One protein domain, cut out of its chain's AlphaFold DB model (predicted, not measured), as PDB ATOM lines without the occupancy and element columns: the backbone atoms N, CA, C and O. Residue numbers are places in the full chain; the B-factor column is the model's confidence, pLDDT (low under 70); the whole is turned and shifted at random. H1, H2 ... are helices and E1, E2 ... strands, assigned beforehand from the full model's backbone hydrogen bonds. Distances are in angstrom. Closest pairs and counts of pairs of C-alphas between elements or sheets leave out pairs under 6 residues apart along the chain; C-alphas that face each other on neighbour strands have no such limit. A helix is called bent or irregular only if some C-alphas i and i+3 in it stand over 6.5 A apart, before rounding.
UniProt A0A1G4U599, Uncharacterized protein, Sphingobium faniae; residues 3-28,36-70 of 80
ATOM      1  N   GLU A   3      -9.606 -48.372   7.922       96.19
ATOM      2  CA  GLU A   3     -10.929 -48.888   7.584       96.19
ATOM      3  C   GLU A   3     -11.874 -48.723   8.781       96.19
ATOM      4  O   GLU A   3     -11.517 -49.051   9.915       96.19
ATOM      5  N   ALA A   4     -13.068 -48.185   8.541       97.81
ATOM      6  CA  ALA A   4     -14.109 -48.062   9.554       97.81
ATOM      7  C   ALA A   4     -15.500 -48.215   8.934       97.81
ATOM      8  O   ALA A   4     -15.735 -47.809   7.793       97.81
ATOM      9  N   LEU A   5     -16.435 -48.769   9.704       98.00
ATOM     10  CA  LEU A   5     -17.845 -48.827   9.324       98.00
ATOM     11  C   LEU A   5     -18.451 -47.424   9.391       98.00
ATOM     12  O   LEU A   5     -18.323 -46.760  10.418       98.00
ATOM     13  N   LEU A   6     -19.127 -46.977   8.336       98.19
ATOM     14  CA  LEU A   6     -19.849 -45.709   8.346       98.19
ATOM     15  C   LEU A   6     -21.319 -45.945   8.697       98.19
ATOM     16  O   LEU A   6     -22.053 -46.586   7.947       98.19
ATOM     17  N   LEU A   7     -21.754 -45.378   9.818       97.94
ATOM     18  CA  LEU A   7     -23.144 -45.358  10.252       97.94
ATOM     19  C   LEU A   7     -23.717 -43.956  10.053       97.94
ATOM     20  O   LEU A   7     -23.184 -42.978  10.579       97.94
ATOM     21  N   VAL A   8     -24.814 -43.846   9.308       97.12
ATOM     22  CA  VAL A   8     -25.415 -42.556   8.961       97.12
ATOM     23  C   VAL A   8     -26.769 -42.373   9.623       97.12
ATOM     24  O   VAL A   8     -27.725 -43.097   9.356       97.12
ATOM     25  N   GLU A   9     -26.881 -41.347  10.455       95.81
ATOM     26  CA  GLU A   9     -28.163 -40.887  10.965       95.81
ATOM     27  C   GLU A   9     -28.904 -40.095   9.884       95.81
ATOM     28  O   GLU A   9     -28.464 -39.024   9.445       95.81
ATOM     29  N   ARG A  10     -30.064 -40.617   9.476       89.62
ATOM     30  CA  ARG A  10     -31.045 -39.905   8.653       89.62
ATOM     31  C   ARG A  10     -32.358 -39.849   9.422       89.62
ATOM     32  O   ARG A  10     -32.885 -40.891   9.788       89.62
ATOM     33  N   GLY A  11     -32.887 -38.643   9.622       83.00
ATOM     34  CA  GLY A  11     -34.174 -38.437  10.286       83.00
ATOM     35  C   GLY A  11     -34.066 -37.993  11.746       83.00
ATOM     36  O   GLY A  11     -33.238 -37.148  12.100       83.00
ATOM     37  N   SER A  12     -34.985 -38.494  12.566       82.25
ATOM     38  CA  SER A  12     -35.134 -38.165  13.984       82.25
ATOM     39  C   SER A  12     -34.069 -38.854  14.841       82.25
ATOM     40  O   SER A  12     -33.559 -39.906  14.484       82.25
ATOM     41  N   ILE A  13     -33.814 -38.329  16.046       74.94
ATOM     42  CA  ILE A  13     -32.926 -38.951  17.052       74.94
ATOM     43  C   ILE A  13     -33.393 -40.349  17.508       74.94
ATOM     44  O   ILE A  13     -32.667 -41.068  18.183       74.94
ATOM     45  N   ARG A  14     -34.638 -40.722  17.193       81.56
ATOM     46  CA  ARG A  14     -35.191 -42.049  17.504       81.56
ATOM     47  C   ARG A  14     -34.970 -43.066  16.389       81.56
ATOM     48  O   ARG A  14     -35.187 -44.254  16.623       81.56
ATOM     49  N   ASP A  15     -34.591 -42.608  15.201       87.12
ATOM     50  CA  ASP A  15     -34.363 -43.489  14.067       87.12
ATOM     51  C   ASP A  15     -33.012 -44.186  14.238       87.12
ATOM     52  O   ASP A  15     -32.043 -43.605  14.728       87.12
ATOM     53  N   LYS A  16     -32.945 -45.464  13.857       90.44
ATOM     54  CA  LYS A  16     -31.678 -46.196  13.875       90.44
ATOM     55  C   LYS A  16     -30.745 -45.621  12.813       90.44
ATOM     56  O   LYS A  16     -31.184 -45.333  11.698       90.44
ATOM     57  N   SER A  17     -29.457 -45.536  13.133       94.31
ATOM     58  CA  SER A  17     -28.426 -45.230  12.145       94.31
ATOM     59  C   SER A  17     -28.451 -46.268  11.019       94.31
ATOM     60  O   SER A  17     -28.641 -47.465  11.254       94.31
ATOM     61  N   GLN A  18     -28.277 -45.798   9.791       95.88
ATOM     62  CA  GLN A  18     -28.188 -46.626   8.599       95.88
ATOM     63  C   GLN A  18     -26.755 -47.115   8.432       95.88
ATOM     64  O   GLN A  18     -25.825 -46.317   8.492       95.88
ATOM     65  N   ASP A  19     -26.579 -48.403   8.172       96.88
ATOM     66  CA  ASP A  19     -25.280 -48.955   7.805       96.88
ATOM     67  C   ASP A  19     -24.969 -48.606   6.342       96.88
ATOM     68  O   ASP A  19     -25.696 -49.002   5.427       96.88
ATOM     69  N   TRP A  20     -23.926 -47.807   6.127       97.06
ATOM     70  CA  TRP A  20     -23.456 -47.427   4.794       97.06
ATOM     71  C   TRP A  20     -22.243 -48.241   4.333       97.06
ATOM     72  O   TRP A  20     -21.803 -48.062   3.196       97.06
ATOM     73  N   GLY A  21     -21.759 -49.173   5.153       97.31
ATOM     74  CA  GLY A  21     -20.655 -50.074   4.854       97.31
ATOM     75  C   GLY A  21     -19.283 -49.538   5.261       97.31
ATOM     76  O   GLY A  21     -19.128 -48.429   5.786       97.31
ATOM     77  N   ALA A  22     -18.266 -50.365   5.029       97.25
ATOM     78  CA  ALA A  22     -16.876 -50.047   5.330       97.25
ATOM     79  C   ALA A  22     -16.322 -48.975   4.383       97.25
ATOM     80  O   ALA A  22     -16.552 -49.009   3.174       97.25
ATOM     81  N   HIS A  23     -15.575 -48.027   4.946       97.44
ATOM     82  CA  HIS A  23     -14.925 -46.941   4.225       97.44
ATOM     83  C   HIS A  23     -13.481 -46.788   4.689       97.44
ATOM     84  O   HIS A  23     -13.162 -46.974   5.864       97.44
ATOM     85  N   ALA A  24     -12.606 -46.403   3.763       96.81
ATOM     86  CA  ALA A  24     -11.226 -46.080   4.076       96.81
ATOM     87  C   ALA A  24     -11.077 -44.575   4.336       96.81
ATOM     88  O   ALA A  24     -11.322 -43.749   3.458       96.81
ATOM     89  N   PHE A  25     -10.632 -44.228   5.536       95.75
ATOM     90  CA  PHE A  25     -10.346 -42.863   5.957       95.75
ATOM     91  C   PHE A  25      -8.835 -42.611   5.975       95.75
ATOM     92  O   PHE A  25      -8.033 -43.516   6.217       95.75
ATOM     93  N   VAL A  26      -8.418 -41.362   5.758       95.31
ATOM     94  CA  VAL A  26      -7.005 -40.975   5.918       95.31
ATOM     95  C   VAL A  26      -6.585 -41.129   7.385       95.31
ATOM     96  O   VAL A  26      -5.565 -41.755   7.673       95.31
ATOM     97  N   ALA A  27      -7.428 -40.629   8.288       95.50
ATOM     98  CA  ALA A  27      -7.398 -40.805   9.735       95.50
ATOM     99  C   ALA A  27      -8.848 -40.855  10.249       95.50
ATOM    100  O   ALA A  27      -9.753 -40.412   9.539       95.50
ATOM    101  N   LEU A  28      -9.084 -41.380  11.457       96.12
ATOM    102  CA  LEU A  28     -10.433 -41.372  12.028       96.12
ATOM    103  C   LEU A  28     -10.890 -39.923  12.254       96.12
ATOM    104  O   LEU A  28     -10.151 -39.158  12.880       96.12
ATOM    105  N   VAL A  36     -17.640 -36.320   2.793       97.50
ATOM    106  CA  VAL A  36     -18.437 -36.494   1.573       97.50
ATOM    107  C   VAL A  36     -18.313 -37.936   1.118       97.50
ATOM    108  O   VAL A  36     -17.203 -38.463   1.045       97.50
ATOM    109  N   VAL A  37     -19.446 -38.567   0.827       96.88
ATOM    110  CA  VAL A  37     -19.505 -39.968   0.408       96.88
ATOM    111  C   VAL A  37     -20.289 -40.073  -0.900       96.88
ATOM    112  O   VAL A  37     -21.480 -39.751  -0.904       96.88
ATOM    113  N   PRO A  38     -19.660 -40.512  -2.005       95.75
ATOM    114  CA  PRO A  38     -20.373 -40.787  -3.244       95.75
ATOM    115  C   PRO A  38     -21.196 -42.072  -3.097       95.75
ATOM    116  O   PRO A  38     -20.658 -43.122  -2.735       95.75
ATOM    117  N   ARG A  39     -22.499 -42.006  -3.377       92.56
ATOM    118  CA  ARG A  39     -23.407 -43.159  -3.320       92.56
ATOM    119  C   ARG A  39     -24.578 -42.947  -4.274       92.56
ATOM    120  O   ARG A  39     -25.069 -41.839  -4.398       92.56
ATOM    121  N   ASP A  40     -25.000 -44.007  -4.961       92.69
ATOM    122  CA  ASP A  40     -26.169 -43.990  -5.857       92.69
ATOM    123  C   ASP A  40     -26.131 -42.887  -6.942       92.69
ATOM    124  O   ASP A  40     -27.162 -42.440  -7.431       92.69
ATOM    125  N   GLY A  41     -24.924 -42.478  -7.352       94.94
ATOM    126  CA  GLY A  41     -24.704 -41.424  -8.349       94.94
ATOM    127  C   GLY A  41     -24.686 -39.997  -7.792       94.94
ATOM    128  O   GLY A  41     -24.386 -39.084  -8.554       94.94
ATOM    129  N   GLU A  42     -24.928 -39.814  -6.492       96.25
ATOM    130  CA  GLU A  42     -24.952 -38.520  -5.803       96.25
ATOM    131  C   GLU A  42     -23.789 -38.377  -4.809       96.25
ATOM    132  O   GLU A  42     -23.227 -39.360  -4.305       96.25
ATOM    133  N   ALA A  43     -23.434 -37.133  -4.487       97.06
ATOM    134  CA  ALA A  43     -22.509 -36.821  -3.403       97.06
ATOM    135  C   ALA A  43     -23.289 -36.537  -2.115       97.06
ATOM    136  O   ALA A  43     -24.005 -35.544  -2.023       97.06
ATOM    137  N   HIS A  44     -23.131 -37.366  -1.081       97.69
ATOM    138  CA  HIS A  44     -23.771 -37.134   0.215       97.69
ATOM    139  C   HIS A  44     -22.834 -36.421   1.186       97.69
ATOM    140  O   HIS A  44     -21.745 -36.907   1.490       97.69
ATOM    141  N   TYR A  45     -23.300 -35.306   1.744       97.69
ATOM    142  CA  TYR A  45     -22.575 -34.506   2.725       97.69
ATOM    143  C   TYR A  45     -22.995 -34.889   4.142       97.69
ATOM    144  O   TYR A  45     -24.180 -34.818   4.492       97.69
ATOM    145  N   LEU A  46     -22.031 -35.252   4.987       98.00
ATOM    146  CA  LEU A  46     -22.262 -35.712   6.355       98.00
ATOM    147  C   LEU A  46     -21.452 -34.876   7.358       98.00
ATOM    148  O   LEU A  46     -20.339 -34.446   7.056       98.00
ATOM    149  N   THR A  47     -21.984 -34.696   8.567       98.06
ATOM    150  CA  THR A  47     -21.247 -34.156   9.721       98.06
ATOM    151  C   THR A  47     -21.011 -35.271  10.727       98.06
ATOM    152  O   THR A  47     -21.964 -35.897  11.190       98.06
ATOM    153  N   VAL A  48     -19.757 -35.523  11.082       98.19
ATOM    154  CA  VAL A  48     -19.375 -36.571  12.029       98.19
ATOM    155  C   VAL A  48     -19.866 -36.215  13.430       98.19
ATOM    156  O   VAL A  48     -19.692 -35.092  13.898       98.19
ATOM    157  N   LEU A  49     -20.495 -37.175  14.100       97.06
ATOM    158  CA  LEU A  49     -20.974 -37.047  15.475       97.06
ATOM    159  C   LEU A  49     -19.965 -37.644  16.454       97.06
ATOM    160  O   LEU A  49     -19.648 -37.029  17.469       97.06
ATOM    161  N   CYS A  50     -19.447 -38.831  16.141       97.25
ATOM    162  CA  CYS A  50     -18.439 -39.521  16.937       97.25
ATOM    163  C   CYS A  50     -17.764 -40.648  16.143       97.25
ATOM    164  O   CYS A  50     -18.234 -41.061  15.082       97.25
ATOM    165  N   ALA A  51     -16.669 -41.167  16.703       97.69
ATOM    166  CA  ALA A  51     -16.041 -42.408  16.273       97.69
ATOM    167  C   ALA A  51     -15.964 -43.388  17.456       97.69
ATOM    168  O   ALA A  51     -15.309 -43.113  18.468       97.69
ATOM    169  N   HIS A  52     -16.625 -44.538  17.339       96.88
ATOM    170  CA  HIS A  52     -16.539 -45.616  18.319       96.88
ATOM    171  C   HIS A  52     -15.307 -46.463  18.032       96.88
ATOM    172  O   HIS A  52     -15.262 -47.207  17.055       96.88
ATOM    173  N   HIS A  53     -14.305 -46.357  18.896       95.00
ATOM    174  CA  HIS A  53     -13.097 -47.163  18.797       95.00
ATOM    175  C   HIS A  53     -13.299 -48.485  19.537       95.00
ATOM    176  O   HIS A  53     -13.797 -48.505  20.662       95.00
ATOM    177  N   ARG A  54     -12.854 -49.584  18.930       94.69
ATOM    178  CA  ARG A  54     -12.762 -50.903  19.560       94.69
ATOM    179  C   ARG A  54     -11.288 -51.299  19.644       94.69
ATOM    180  O   ARG A  54     -10.810 -52.052  18.793       94.69
ATOM    181  N   PRO A  55     -10.538 -50.732  20.609       94.62
ATOM    182  CA  PRO A  55      -9.157 -51.124  20.822       94.62
ATOM    183  C   PRO A  55      -9.096 -52.574  21.303       94.62
ATOM    184  O   PRO A  55     -10.023 -53.085  21.933       94.62
ATOM    185  N   VAL A  56      -7.969 -53.216  21.036       95.94
ATOM    186  CA  VAL A  56      -7.677 -54.590  21.450       95.94
ATOM    187  C   VAL A  56      -6.369 -54.608  22.249       95.94
ATOM    188  O   VAL A  56      -5.541 -53.709  22.071       95.94
ATOM    189  N   PRO A  57      -6.155 -55.586  23.148       97.25
ATOM    190  CA  PRO A  57      -4.905 -55.695  23.894       97.25
ATOM    191  C   PRO A  57      -3.690 -55.835  22.971       97.25
ATOM    192  O   PRO A  57      -3.735 -56.574  21.987       97.25
ATOM    193  N   MET A  58      -2.579 -55.184  23.326       95.19
ATOM    194  CA  MET A  58      -1.343 -55.236  22.532       95.19
ATOM    195  C   MET A  58      -0.787 -56.656  22.387       95.19
ATOM    196  O   MET A  58      -0.265 -56.985  21.328       95.19
ATOM    197  N   ASP A  59      -0.964 -57.517  23.390       97.31
ATOM    198  CA  ASP A  59      -0.558 -58.924  23.298       97.31
ATOM    199  C   ASP A  59      -1.330 -59.669  22.200       97.31
ATOM    200  O   ASP A  59      -0.773 -60.510  21.499       97.31
ATOM    201  N   ALA A  60      -2.609 -59.346  22.001       95.12
ATOM    202  CA  ALA A  60      -3.419 -59.961  20.955       95.12
ATOM    203  C   ALA A  60      -3.024 -59.453  19.556       95.12
ATOM    204  O   ALA A  60      -3.016 -60.220  18.595       95.12
ATOM    205  N   VAL A  61      -2.610 -58.185  19.453       92.88
ATOM    206  CA  VAL A  61      -2.013 -57.619  18.230       92.88
ATOM    207  C   VAL A  61      -0.675 -58.292  17.921       92.88
ATOM    208  O   VAL A  61      -0.461 -58.739  16.798       92.88
ATOM    209  N   ALA A  62       0.210 -58.415  18.915       94.31
ATOM    210  CA  ALA A  62       1.529 -59.031  18.764       94.31
ATOM    211  C   ALA A  62       1.445 -60.505  18.336       94.31
ATOM    212  O   ALA A  62       2.283 -60.976  17.572       94.31
ATOM    213  N   ASN A  63       0.406 -61.209  18.791       95.50
ATOM    214  CA  ASN A  63       0.147 -62.603  18.440       95.50
ATOM    215  C   ASN A  63      -0.712 -62.772  17.172       95.50
ATOM    216  O   ASN A  63      -1.004 -63.905  16.795       95.50
ATOM    217  N   GLY A  64      -1.134 -61.681  16.521       93.50
ATOM    218  CA  GLY A  64      -1.955 -61.725  15.306       93.50
ATOM    219  C   GLY A  64      -3.356 -62.314  15.508       93.50
ATOM    220  O   GLY A  64      -3.933 -62.845  14.564       93.50
ATOM    221  N   THR A  65      -3.896 -62.267  16.728       95.31
ATOM    222  CA  THR A  65      -5.200 -62.858  17.084       95.31
ATOM    223  C   THR A  65      -6.316 -61.833  17.243       95.31
ATOM    224  O   THR A  65      -7.449 -62.206  17.545       95.31
ATOM    225  N   ALA A  66      -6.016 -60.547  17.066       93.06
ATOM    226  CA  ALA A  66      -6.986 -59.478  17.220       93.06
ATOM    227  C   ALA A  66      -6.996 -58.512  16.040       93.06
ATOM    228  O   ALA A  66      -5.961 -58.179  15.467       93.06
ATOM    229  N   GLU A  67      -8.193 -58.004  15.765       91.31
ATOM    230  CA  GLU A  67      -8.466 -57.008  14.740       91.31
ATOM    231  C   GLU A  67      -9.066 -55.768  15.422       91.31
ATOM    232  O   GLU A  67     -10.235 -55.783  15.822       91.31
ATOM    233  N   PRO A  68      -8.275 -54.700  15.637       92.75
ATOM    234  CA  PRO A  68      -8.821 -53.418  16.059       92.75
ATOM    235  C   PRO A  68      -9.814 -52.904  15.011       92.75
ATOM    236  O   PRO A  68      -9.568 -53.018  13.812       92.75
ATOM    237  N   ALA A  69     -10.900 -52.278  15.457       94.94
ATOM    238  CA  ALA A  69     -11.925 -51.755  14.559       94.94
ATOM    239  C   ALA A  69     -12.445 -50.392  15.021       94.94
ATOM    240  O   ALA A  69     -12.278 -49.995  16.179       94.94
ATOM    241  N   ALA A  70     -13.131 -49.692  14.121       97.25
ATOM    242  CA  ALA A  70     -13.834 -48.460  14.440       97.25
ATOM    243  C   ALA A  70     -15.153 -48.339  13.669       97.25
ATOM    244  O   ALA A  70     -15.328 -48.919  12.596       97.25
TER     245      ALA A  70
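AT A GLANCE: This is residues 3 to 28 and 36 to 70 of the 80 residues of an uncharacterized protein of Sphingobium faniae (UniProt A0A1G4U599). Two separate strand hairpins, E1 with E2 and E3 with E4, make a loose body, and beyond it the chain makes a long narrow loop with the small helix H1 at its far end. The long bent strand E4 arches past E1 and leads to H1; residues 63 to 70 then fold back, and 69 to 70 pair with the last residues of E4. The printed part has 61 residues with four named strands and one named helix, in the order E1, E2, E3, E4, H1. Both two-stranded sheets, E1 - E2 and E3 - E4, are antiparallel, and the class is mostly strand. The whole is loose, with a radius of gyration of the C-alphas of 14.7 A, and only just elongated, spanning 42 by 27 by 16 A.

HOW THE PARTS SIT: E1, residues 3 to 9, and E2, residues 18 to 25, form an antiparallel hairpin; N 6 and O 21 are within hydrogen-bond range at 2.9 A, as are N 8 and O 18 at 2.8 A. E2 bends by 63 degrees at residue 22. E3, residues 36 to 39, and E4, residues 42 to 54, form the other antiparallel hairpin, with N 37 and O 44 at 2.9 A. E4 bends by 74 degrees at residue 49. The closest C-alphas of E1 and E4, those of Val 8 and Leu 46, are 8.0 A apart. E2 and E4 are apart, as are E1 and E3, and E2 and E3. Residues 69 to 70 pair antiparallel with residues 53 to 54 of E4. In H1, residues 58 to 62, the O i to N i+4 pair is within hydrogen-bond range; H1 is apart from E1, E2 and E3.

IN THESE COORDINATES: E1 begins at C-alpha 3, (-10.929, -48.888, 7.584), and is 19.3 A long; E2 is 18.4 A long. E4 runs 30.7 A to C-alpha 54 at (-12.762, -50.903, 19.560). E3 is 9.6 A long, and H1, 6.1 A long, ends at C-alpha 62, (1.529, -59.031, 18.764).

THE WHOLE: The C-alphas farthest apart, those of Gly 41 and Asp 59, are 43.5 A apart. Residues 29 to 35 are not printed, and C-alphas 28 and 36 are 14.0 A apart across this cut. Of the links printed whole, E3 to E4 and E4 to H1 are tight and E1 to E2 is short. The mean pLDDT of the printed part is 94.7, and no printed residue is under 70.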